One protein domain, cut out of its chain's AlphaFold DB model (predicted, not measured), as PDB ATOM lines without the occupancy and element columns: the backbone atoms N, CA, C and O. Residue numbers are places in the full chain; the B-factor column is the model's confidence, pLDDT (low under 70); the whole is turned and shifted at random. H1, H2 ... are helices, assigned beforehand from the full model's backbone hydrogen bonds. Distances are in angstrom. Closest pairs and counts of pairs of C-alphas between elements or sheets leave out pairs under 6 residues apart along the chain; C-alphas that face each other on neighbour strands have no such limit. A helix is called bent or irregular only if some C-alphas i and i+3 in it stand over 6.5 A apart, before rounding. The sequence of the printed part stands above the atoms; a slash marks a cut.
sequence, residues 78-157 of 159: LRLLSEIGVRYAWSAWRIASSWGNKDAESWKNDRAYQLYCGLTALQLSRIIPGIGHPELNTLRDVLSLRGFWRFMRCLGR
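Overview. This is residues 78 to 157 of the 159 residues of an uncharacterized protein of Candidatus Bathyarchaeota archaeon (UniProt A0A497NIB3). Two long helices, H1 and H3, cross at about a right angle near the middle of the model, and short H2 folds back on the later part of H1. Past the crossing, H3, H4 and H5 form an open U: H4 makes its base, and H5 runs back the opposite way to H3 at one end of the longest axis, touching no helix. The printed part has 80 residues with five named helices, in the order H1, H2, H3, H4, H5, and no named strand; its class is all helix. It is only just compact, close to loose, with a radius of gyration of the C-alphas of 13.7 A, and its outline is flat, spanning 42 by 31 by 16 A.

Arrangement. Begin at H1, residues 78 to 98. With residues 89 to 97 alone it touches H2, residues 104 to 107, and the closest C-alphas, those of Trp 93 and Ala 104, are 5.3 A apart. With residues 81 to 89 alone H1 touches H3, residues 111 to 127. Look at Gly 85 and Gly 118: their C-alphas, the closest of H1 and H3, are 3.7 A apart, and the two lines are about perpendicular at 82 degrees. H2 and H3 are close but not clearly touching; their closest C-alphas, of Trp 107 and Tyr 113, are 6.2 A apart. Farther on, residues 121 to 126 of H3 alone touch H4, residues 134 to 142, about perpendicular at 73 degrees, with the C-alphas of Leu 122 and Leu 136 closest at 6.3 A. H1 and H4 are near each other, with 8 pairs of C-alphas within 10 A. H5, residues 145 to 155, meets H4 only through their link, and is apart from H1, H2 and H3. In H1, H3 and H4 every O i to N i+4 pair is within hydrogen-bond range; in H5 5 of 7 are, and H2 is too short for such a pair.

Along the chain. Find C-alpha 78 at (5.261, 16.667, 21.379); from there H1 runs 29.6 A to C-alpha 98. H2 has four residues. H3 runs 24.7 A from C-alpha 111 at (11.441, 6.582, 21.903) to C-alpha 127, and H4 covers 13.0 A. H5 runs 16.0 A, ending with C-alpha 155 at (-2.081, 13.170, 25.249); it is irregular, but only just: C-alphas 146 and 149 are 6.55 A apart.

Size, cuts and confidence. The two C-alphas farthest apart, those of Gly 100 and Arg 146, are 42.5 A apart. The printed part has no cut. The links H1 to H2, H2 to H3 and H4 to H5 are tight, H3 to H4 is short, and no link is long. Mean pLDDT of the printed part is 72.9; residues 78 to 79, 126 and 129 to 157 are under 70.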
ATOM      1  N   LEU A  78       4.752  18.044  21.332       66.81
ATOM      2  CA  LEU A  78       5.261  16.667  21.379       66.81
ATOM      3  C   LEU A  78       6.540  16.471  20.558       66.81
ATOM      4  O   LEU A  78       7.461  15.789  20.992       66.81
ATOM      5  N   ARG A  79       6.604  17.088  19.376       69.31
ATOM      6  CA  ARG A  79       7.766  16.988  18.494       69.31
ATOM      7  C   ARG A  79       8.956  17.746  19.071       69.31
ATOM      8  O   ARG A  79      10.053  17.214  19.055       69.31
ATOM      9  N   LEU A  80       8.728  18.931  19.639       70.31
ATOM     10  CA  LEU A  80       9.777  19.661  20.352       70.31
ATOM     11  C   LEU A  80      10.276  18.892  21.573       70.31
ATOM     12  O   LEU A  80      11.477  18.765  21.762       70.31
ATOM     13  N   LEU A  81       9.360  18.363  22.392       72.44
ATOM     14  CA  LEU A  81       9.713  17.557  23.562       72.44
ATOM     15  C   LEU A  81      10.527  16.328  23.156       72.44
ATOM     16  O   LEU A  81      11.496  16.007  23.830       72.44
ATOM     17  N   SER A  82      10.180  15.685  22.040       77.44
ATOM     18  CA  SER A  82      10.949  14.570  21.486       77.44
ATOM     19  C   SER A  82      12.318  15.017  20.964       77.44
ATOM     20  O   SER A  82      13.313  14.405  21.326       77.44
ATOM     21  N   GLU A  83      12.418  16.106  20.197       80.12
ATOM     22  CA  GLU A  83      13.701  16.623  19.687       80.12
ATOM     23  C   GLU A  83      14.653  17.039  20.824       80.12
ATOM     24  O   GLU A  83      15.854  16.765  20.778       80.12
ATOM     25  N   ILE A  84      14.118  17.657  21.876       80.19
ATOM     26  CA  ILE A  84      14.865  18.020  23.085       80.19
ATOM     27  C   ILE A  84      15.231  16.762  23.876       80.19
ATOM     28  O   ILE A  84      16.377  16.594  24.290       80.19
ATOM     29  N   GLY A  85      14.275  15.852  24.027       83.19
ATOM     30  CA  GLY A  85      14.439  14.567  24.682       83.19
ATOM     31  C   GLY A  85      15.530  13.701  24.059       83.19
ATOM     32  O   GLY A  85      16.335  13.137  24.790       83.19
ATOM     33  N   VAL A  86      15.642  13.687  22.727       86.12
ATOM     34  CA  VAL A  86      16.737  13.032  21.991       86.12
ATOM     35  C   VAL A  86      18.088  13.592  22.428       86.12
ATOM     36  O   VAL A  86      18.988  12.824  22.753       86.12
ATOM     37  N   ARG A  87      18.250  14.919  22.491       85.81
ATOM     38  CA  ARG A  87      19.529  15.531  22.893       85.81
ATOM     39  C   ARG A  87      19.924  15.148  24.317       85.81
ATOM     40  O   ARG A  87      21.078  14.794  24.555       85.81
ATOM     41  N   TYR A  88      18.971  15.184  25.247       85.06
ATOM     42  CA  TYR A  88      19.219  14.793  26.635       85.06
ATOM     43  C   TYR A  88      19.491  13.294  26.774       85.06
ATOM     44  O   TYR A  88      20.425  12.928  27.481       85.06
ATOM     45  N   ALA A  89      18.759  12.439  26.058       87.38
ATOM     46  CA  ALA A  89      18.998  10.997  26.036       87.38
ATOM     47  C   ALA A  89      20.398  10.660  25.503       87.38
ATOM     48  O   ALA A  89      21.095   9.830  26.077       87.38
ATOM     49  N   TRP A  90      20.858  11.362  24.463       88.31
ATOM     50  CA  TRP A  90      22.219  11.222  23.939       88.31
ATOM     51  C   TRP A  90      23.287  11.685  24.932       88.31
ATOM     52  O   TRP A  90      24.336  11.053  25.048       88.31
ATOM     53  N   SER A  91      23.031  12.774  25.658       87.38
ATOM     54  CA  SER A  91      23.932  13.245  26.716       87.38
ATOM     55  C   SER A  91      24.007  12.250  27.875       87.38
ATOM     56  O   SER A  91      25.098  11.932  28.339       87.38
ATOM     57  N   ALA A  92      22.858  11.736  28.321       86.88
ATOM     58  CA  ALA A  92      22.766  10.746  29.387       86.88
ATOM     59  C   ALA A  92      23.465   9.437  28.995       86.88
ATOM     60  O   ALA A  92      24.259   8.915  29.773       86.88
ATOM     61  N   TRP A  93      23.251   8.971  27.760       90.56
ATOM     62  CA  TRP A  93      23.973   7.832  27.194       90.56
ATOM     63  C   TRP A  93      25.485   8.048  27.223       90.56
ATOM     64  O   TRP A  93      26.210   7.184  27.703       90.56
ATOM     65  N   ARG A  94      25.970   9.205  26.752       89.75
ATOM     66  CA  ARG A  94      27.408   9.501  26.714       89.75
ATOM     67  C   ARG A  94      28.038   9.425  28.107       89.75
ATOM     68  O   ARG A  94      29.102   8.834  28.256       89.75
ATOM     69  N   ILE A  95      27.373   9.993  29.114       91.31
ATOM     70  CA  ILE A  95      27.842   9.968  30.506       91.31
ATOM     71  C   ILE A  95      27.824   8.534  31.049       91.31
ATOM     72  O   ILE A  95      28.847   8.049  31.526       91.31
ATOM     73  N   ALA A  96      26.707   7.817  30.919       90.00
ATOM     74  CA  ALA A  96      26.587   6.450  31.426       90.00
ATOM     75  C   ALA A  96      27.569   5.483  30.737       90.00
ATOM     76  O   ALA A  96      28.187   4.647  31.393       90.00
ATOM     77  N   SER A  97      27.777   5.644  29.428       89.50
ATOM     78  CA  SER A  97      28.764   4.882  28.664       89.50
ATOM     79  C   SER A  97      30.193   5.197  29.107       89.50
ATOM     80  O   SER A  97      31.009   4.281  29.169       89.50
ATOM     81  N   SER A  98      30.499   6.452  29.460       90.06
ATOM     82  CA  SER A  98      31.813   6.820  30.009       90.06
ATOM     83  C   SER A  98      32.086   6.183  31.376       90.06
ATOM     84  O   SER A  98      33.237   5.971  31.737       90.06
ATOM     85  N   TRP A  99      31.031   5.824  32.111       91.94
ATOM     86  CA  TRP A  99      31.110   5.091  33.376       91.94
ATOM     87  C   TRP A  99      31.091   3.565  33.191       91.94
ATOM     88  O   TRP A  99      31.017   2.829  34.169       91.94
ATOM     89  N   GLY A 100      31.155   3.073  31.948       91.25
ATOM     90  CA  GLY A 100      31.225   1.641  31.643       91.25
ATOM     91  C   GLY A 100      29.874   0.925  31.569       91.25
ATOM     92  O   GLY A 100      29.845  -0.304  31.498       91.25
ATOM     93  N   ASN A 101      28.751   1.651  31.559       89.44
ATOM     94  CA  ASN A 101      27.433   1.038  31.411       89.44
ATOM     95  C   ASN A 101      27.171   0.635  29.948       89.44
ATOM     96  O   ASN A 101      26.994   1.494  29.081       89.44
ATOM     97  N   LYS A 102      27.120  -0.677  29.687       85.19
ATOM     98  CA  LYS A 102      26.855  -1.254  28.358       85.19
ATOM     99  C   LYS A 102      25.385  -1.135  27.940       85.19
ATOM    100  O   LYS A 102      25.104  -0.930  26.763       85.19
ATOM    101  N   ASP A 103      24.456  -1.163  28.895       84.94
ATOM    102  CA  ASP A 103      23.011  -1.084  28.631       84.94
ATOM    103  C   ASP A 103      22.574   0.313  28.189       84.94
ATOM    104  O   ASP A 103      21.539   0.475  27.536       84.94
ATOM    105  N   ALA A 104      23.392   1.328  28.483       84.75
ATOM    106  CA  ALA A 104      23.140   2.704  28.087       84.75
ATOM    107  C   ALA A 104      22.956   2.848  26.566       84.75
ATOM    108  O   ALA A 104      22.246   3.748  26.115       84.75
ATOM    109  N   GLU A 105      23.572   1.981  25.754       84.56
ATOM    110  CA  GLU A 105      23.448   2.036  24.295       84.56
ATOM    111  C   GLU A 105      22.000   1.869  23.806       84.56
ATOM    112  O   GLU A 105      21.615   2.481  22.806       84.56
ATOM    113  N   SER A 106      21.171   1.126  24.542       86.81
ATOM    114  CA  SER A 106      19.747   0.970  24.229       86.81
ATOM    115  C   SER A 106      18.952   2.271  24.424       86.81
ATOM    116  O   SER A 106      18.004   2.547  23.684       86.81
ATOM    117  N   TRP A 107      19.381   3.134  25.349       85.81
ATOM    118  CA  TRP A 107      18.651   4.339  25.751       85.81
ATOM    119  C   TRP A 107      18.601   5.400  24.652       85.81
ATOM    120  O   TRP A 107      17.614   6.125  24.525       85.81
ATOM    121  N   LYS A 108      19.643   5.494  23.813       80.75
ATOM    122  CA  LYS A 108      19.716   6.519  22.756       80.75
ATOM    123  C   LYS A 108      18.632   6.342  21.688       80.75
ATOM    124  O   LYS A 108      18.213   7.332  21.089       80.75
ATOM    125  N   ASN A 109      18.185   5.106  21.457       84.81
ATOM    126  CA  ASN A 109      17.248   4.744  20.390       84.81
ATOM    127  C   ASN A 109      15.817   4.508  20.889       84.81
ATOM    128  O   ASN A 109      14.890   4.482  20.077       84.81
ATOM    129  N   ASP A 110      15.622   4.363  22.200       87.81
ATOM    130  CA  ASP A 110      14.298   4.160  22.771       87.81
ATOM    131  C   ASP A 110      13.480   5.464  22.759       87.81
ATOM    132  O   ASP A 110      13.803   6.459  23.414       87.81
ATOM    133  N   ARG A 111      12.370   5.449  22.010       83.31
ATOM    134  CA  ARG A 111      11.441   6.582  21.903       83.31
ATOM    135  C   ARG A 111      10.778   6.919  23.236       83.31
ATOM    136  O   ARG A 111      10.518   8.097  23.485       83.31
ATOM    137  N   ALA A 112      10.492   5.921  24.074       85.19
ATOM    138  CA  ALA A 112       9.886   6.143  25.382       85.19
ATOM    139  C   ALA A 112      10.869   6.871  26.304       85.19
ATOM    140  O   ALA A 112      10.509   7.871  26.928       85.19
ATOM    141  N   TYR A 113      12.132   6.439  26.299       85.19
ATOM    142  CA  TYR A 113      13.201   7.086  27.051       85.19
ATOM    143  C   TYR A 113      13.468   8.523  26.579       85.19
ATOM    144  O   TYR A 113      13.534   9.444  27.391       85.19
ATOM    145  N   GLN A 114      13.524   8.757  25.265       87.38
ATOM    146  CA  GLN A 114      13.653  10.110  24.710       87.38
ATOM    147  C   GLN A 114      12.503  11.020  25.170       87.38
ATOM    148  O   GLN A 114      12.737  12.148  25.604       87.38
ATOM    149  N   LEU A 115      11.255  10.541  25.115       83.88
ATOM    150  CA  LEU A 115      10.092  11.313  25.558       83.88
ATOM    151  C   LEU A 115      10.125  11.587  27.069       83.88
ATOM    152  O   LEU A 115       9.825  12.708  27.490       83.88
ATOM    153  N   TYR A 116      10.544  10.604  27.867       85.19
ATOM    154  CA  TYR A 116      10.776  10.764  29.300       85.19
ATOM    155  C   TYR A 116      11.805  11.866  29.576       85.19
ATOM    156  O   TYR A 116      11.497  12.815  30.293       85.19
ATOM    157  N   CYS A 117      12.977  11.828  28.934       85.50
ATOM    158  CA  CYS A 117      13.996  12.870  29.077       85.50
ATOM    159  C   CYS A 117      13.464  14.265  28.709       85.50
ATOM    160  O   CYS A 117      13.758  15.241  29.400       85.50
ATOM    161  N   GLY A 118      12.648  14.368  27.654       83.50
ATOM    162  CA  GLY A 118      12.016  15.625  27.247       83.50
ATOM    163  C   GLY A 118      11.029  16.171  28.286       83.50
ATOM    164  O   GLY A 118      11.038  17.368  28.585       83.50
ATOM    165  N   LEU A 119      10.199  15.304  28.874       82.62
ATOM    166  CA  LEU A 119       9.265  15.668  29.945       82.62
ATOM    167  C   LEU A 119       9.992  16.063  31.233       82.62
ATOM    168  O   LEU A 119       9.636  17.069  31.849       82.62
ATOM    169  N   THR A 120      11.031  15.322  31.610       84.12
ATOM    170  CA  THR A 120      11.859  15.617  32.783       84.12
ATOM    171  C   THR A 120      12.579  16.953  32.618       84.12
ATOM    172  O   THR A 120      12.571  17.769  33.536       84.12
ATOM    173  N   ALA A 121      13.108  17.257  31.427       80.19
ATOM    174  CA  ALA A 121      13.699  18.563  31.130       80.19
ATOM    175  C   ALA A 121      12.675  19.708  31.240       80.19
ATOM    176  O   ALA A 121      12.984  20.773  31.780       80.19
ATOM    177  N   LEU A 122      11.432  19.491  30.795       78.19
ATOM    178  CA  LEU A 122      10.346  20.455  30.976       78.19
ATOM    179  C   LEU A 122      10.027  20.670  32.467       78.19
ATOM    180  O   LEU A 122       9.871  21.811  32.896       78.19
ATOM    181  N   GLN A 123       9.938  19.603  33.265       79.38
ATOM    182  CA  GLN A 123       9.710  19.702  34.711       79.38
ATOM    183  C   GLN A 123      10.860  20.426  35.423       79.38
ATOM    184  O   GLN A 123      10.611  21.355  36.188       79.38
ATOM    185  N   LEU A 124      12.108  20.082  35.110       76.00
ATOM    186  CA  LEU A 124      13.295  20.741  35.654       76.00
ATOM    187  C   LEU A 124      13.330  22.231  35.308       76.00
ATOM    188  O   LEU A 124      13.594  23.049  36.184       76.00
ATOM    189  N   SER A 125      12.961  22.609  34.079       72.50
ATOM    190  CA  SER A 125      12.884  24.020  33.666       72.50
ATOM    191  C   SER A 125      11.857  24.855  34.455       72.50
ATOM    192  O   SER A 125      11.919  26.089  34.451       72.50
ATOM    193  N   ARG A 126      10.896  24.198  35.123       67.56
ATOM    194  CA  ARG A 126       9.930  24.850  36.021       67.56
ATOM    195  C   ARG A 126      10.496  25.087  37.411       67.56
ATOM    196  O   ARG A 126      10.165  26.103  38.009       67.56
ATOM    197  N   ILE A 127      11.293  24.147  37.913       74.56
ATOM    198  CA  ILE A 127      11.877  24.211  39.256       74.56
ATOM    199  C   ILE A 127      13.076  25.159  39.252       74.56
ATOM    200  O   ILE A 127      13.205  25.984  40.150       74.56
ATOM    201  N   ILE A 128      13.922  25.076  38.220       70.88
ATOM    202  CA  ILE A 128      15.140  25.877  38.117       70.88
ATOM    203  C   ILE A 128      15.099  26.712  36.829       70.88
ATOM    204  O   ILE A 128      15.437  26.216  35.745       70.88
ATOM    205  N   PRO A 129      14.659  27.982  36.908       60.03
ATOM    206  CA  PRO A 129      14.661  28.870  35.756       60.03
ATOM    207  C   PRO A 129      16.109  29.123  35.301       60.03
ATOM    208  O   PRO A 129      16.906  29.666  36.054       60.03
ATOM    209  N   GLY A 130      16.447  28.728  34.068       61.06
ATOM    210  CA  GLY A 130      17.765  28.977  33.453       61.06
ATOM    211  C   GLY A 130      18.577  27.734  33.066       61.06
ATOM    212  O   GLY A 130      19.515  27.860  32.290       61.06
ATOM    213  N   ILE A 131      18.194  26.536  33.523       57.69
ATOM    214  CA  ILE A 131      18.910  25.277  33.209       57.69
ATOM    215  C   ILE A 131      18.444  24.635  31.884       57.69
ATOM    216  O   ILE A 131      19.124  23.787  31.306       57.69
ATOM    217  N   GLY A 132      17.281  25.041  31.366       57.59
ATOM    218  CA  GLY A 132      16.691  24.477  30.148       57.59
ATOM    219  C   GLY A 132      17.119  25.182  28.859       57.59
ATOM    220  O   GLY A 132      17.416  26.376  28.848       57.59
ATOM    221  N   HIS A 133      17.065  24.458  27.735       60.06
ATOM    222  CA  HIS A 133      17.157  25.064  26.404       60.06
ATOM    223  C   HIS A 133      16.176  26.250  26.258       60.06
ATOM    224  O   HIS A 133      15.050  26.172  26.751       60.06
ATOM    225  N   PRO A 134      16.528  27.322  25.524       60.88
ATOM    226  CA  PRO A 134      15.667  28.502  25.369       60.88
ATOM    227  C   PRO A 134      14.295  28.178  24.750       60.88
ATOM    228  O   PRO A 134      13.316  28.881  24.997       60.88
ATOM    229  N   GLU A 135      14.191  27.077  24.001       59.47
ATOM    230  CA  GLU A 135      12.922  26.564  23.468       59.47
ATOM    231  C   GLU A 135      12.024  25.902  24.529       59.47
ATOM    232  O   GLU A 135      10.804  25.888  24.380       59.47
ATOM    233  N   LEU A 136      12.590  25.415  25.638       61.19
ATOM    234  CA  LEU A 136      11.810  24.959  26.792       61.19
ATOM    235  C   LEU A 136      11.213  26.133  27.558       61.19
ATOM    236  O   LEU A 136      10.108  26.002  28.064       61.19
ATOM    237  N   ASN A 137      11.888  27.285  27.604       60.88
ATOM    238  CA  ASN A 137      11.359  28.473  28.281       60.88
ATOM    239  C   ASN A 137      10.107  29.015  27.570       60.88
ATOM    240  O   ASN A 137       9.132  29.371  28.225       60.88
ATOM    241  N   THR A 138      10.071  28.987  26.233       60.59
ATOM    242  CA  THR A 138       8.864  29.372  25.479       60.59
ATOM    243  C   THR A 138       7.723  28.369  25.666       60.59
ATOM    244  O   THR A 138       6.566  28.770  25.795       60.59
ATOM    245  N   LEU A 139       8.032  27.070  25.751       60.97
ATOM    246  CA  LEU A 139       7.050  26.047  26.120       60.97
ATOM    247  C   LEU A 139       6.584  26.179  27.574       60.97
ATOM    248  O   LEU A 139       5.407  25.964  27.842       60.97
ATOM    249  N   ARG A 140       7.469  26.552  28.502       59.97
ATOM    250  CA  ARG A 140       7.168  26.773  29.922       59.97
ATOM    251  C   ARG A 140       6.118  27.861  30.093       59.97
ATOM    252  O   ARG A 140       5.130  27.633  30.787       59.97
ATOM    253  N   ASP A 141       6.308  28.995  29.425       60.12
ATOM    254  CA  ASP A 141       5.393  30.135  29.509       60.12
ATOM    255  C   ASP A 141       4.018  29.792  28.907       60.12
ATOM    256  O   ASP A 141       2.974  30.153  29.456       60.12
ATOM    257  N   VAL A 142       3.996  28.989  27.836       56.03
ATOM    258  CA  VAL A 142       2.754  28.495  27.217       56.03
ATOM    259  C   VAL A 142       2.077  27.388  28.039       56.03
ATOM    260  O   VAL A 142       0.851  27.281  28.033       56.03
ATOM    261  N   LEU A 143       2.839  26.579  28.776       55.72
ATOM    262  CA  LEU A 143       2.358  25.462  29.600       55.72
ATOM    263  C   LEU A 143       2.230  25.819  31.091       55.72
ATOM    264  O   LEU A 143       2.265  24.915  31.937       55.72
ATOM    265  N   SER A 144       2.063  27.100  31.437       51.19
ATOM    266  CA  SER A 144       1.763  27.512  32.815       51.19
ATOM    267  C   SER A 144       0.540  26.752  33.367       51.19
ATOM    268  O   SER A 144      -0.368  26.368  32.624       51.19
ATOM    269  N   LEU A 145       0.564  26.455  34.674       46.31
ATOM    270  CA  LEU A 145      -0.190  25.427  35.430       46.31
ATOM    271  C   LEU A 145      -1.616  25.049  34.959       46.31
ATOM    272  O   LEU A 145      -1.988  23.879  35.049       46.31
ATOM    273  N   ARG A 146      -2.417  25.977  34.413       51.09
ATOM    274  CA  ARG A 146      -3.769  25.680  33.887       51.09
ATOM    275  C   ARG A 146      -3.773  24.922  32.549       51.09
ATOM    276  O   ARG A 146      -4.759  24.249  32.241       51.09
ATOM    277  N   GLY A 147      -2.708  25.027  31.753       53.56
ATOM    278  CA  GLY A 147      -2.575  24.393  30.438       53.56
ATOM    279  C   GLY A 147      -1.995  22.979  30.487       53.56
ATOM    280  O   GLY A 147      -2.409  22.129  29.705       53.56
ATOM    281  N   PHE A 148      -1.100  22.689  31.434       54.38
ATOM    282  CA  PHE A 148      -0.365  21.418  31.494       54.38
ATOM    283  C   PHE A 148      -1.256  20.204  31.774       54.38
ATOM    284  O   PHE A 148      -1.208  19.226  31.035       54.38
ATOM    285  N   TRP A 149      -2.144  20.288  32.768       52.00
ATOM    286  CA  TRP A 149      -3.114  19.221  33.051       52.00
ATOM    287  C   TRP A 149      -4.108  19.004  31.903       52.00
ATOM    288  O   TRP A 149      -4.580  17.889  31.689       52.00
ATOM    289  N   ARG A 150      -4.412  20.056  31.133       54.38
ATOM    290  CA  ARG A 150      -5.253  19.967  29.928       54.38
ATOM    291  C   ARG A 150      -4.488  19.374  28.743       54.38
ATOM    292  O   ARG A 150      -5.068  18.613  27.983       54.38
ATOM    293  N   PHE A 151      -3.197  19.677  28.619       52.59
ATOM    294  CA  PHE A 151      -2.296  19.109  27.619       52.59
ATOM    295  C   PHE A 151      -2.067  17.609  27.852       52.59
ATOM    296  O   PHE A 151      -2.239  16.822  26.925       52.59
ATOM    297  N   MET A 152      -1.806  17.203  29.099       53.50
ATOM    298  CA  MET A 152      -1.721  15.791  29.495       53.50
ATOM    299  C   MET A 152      -3.035  15.040  29.217       53.50
ATOM    300  O   MET A 152      -3.011  13.915  28.729       53.50
ATOM    301  N   ARG A 153      -4.193  15.688  29.417       53.59
ATOM    302  CA  ARG A 153      -5.506  15.124  29.048       53.59
ATOM    303  C   ARG A 153      -5.704  14.938  27.538       53.59
ATOM    304  O   ARG A 153      -6.438  14.043  27.138       53.59
ATOM    305  N   CYS A 154      -5.081  15.768  26.698       50.75
ATOM    306  CA  CYS A 154      -5.094  15.581  25.244       50.75
ATOM    307  C   CYS A 154      -4.144  14.462  24.792       50.75
ATOM    308  O   CYS A 154      -4.449  13.775  23.824       50.75
ATOM    309  N   LEU A 155      -3.023  14.268  25.490       48.81
ATOM    310  CA  LEU A 155      -2.081  13.170  25.249       48.81
ATOM    311  C   LEU A 155      -2.723  11.798  25.490       48.81
ATOM    312  O   LEU A 155      -2.608  10.928  24.637       48.81
ATOM    313  N   GLY A 156      -3.484  11.643  26.577       42.16
ATOM    314  CA  GLY A 156      -4.210  10.401  26.878       42.16
ATOM    315  C   GLY A 156      -5.382  10.073  25.940       42.16
ATOM    316  O   GLY A 156      -6.035   9.062  26.132       42.16
ATOM    317  N   ARG A 157      -5.687  10.929  24.953       41.03
ATOM    318  CA  ARG A 157      -6.678  10.655  23.894       41.03
ATOM    319  C   ARG A 157      -6.049  10.258  22.555       41.03
ATOM    320  O   ARG A 157      -6.788   9.958  21.625       41.03
TER     321      ARG A 157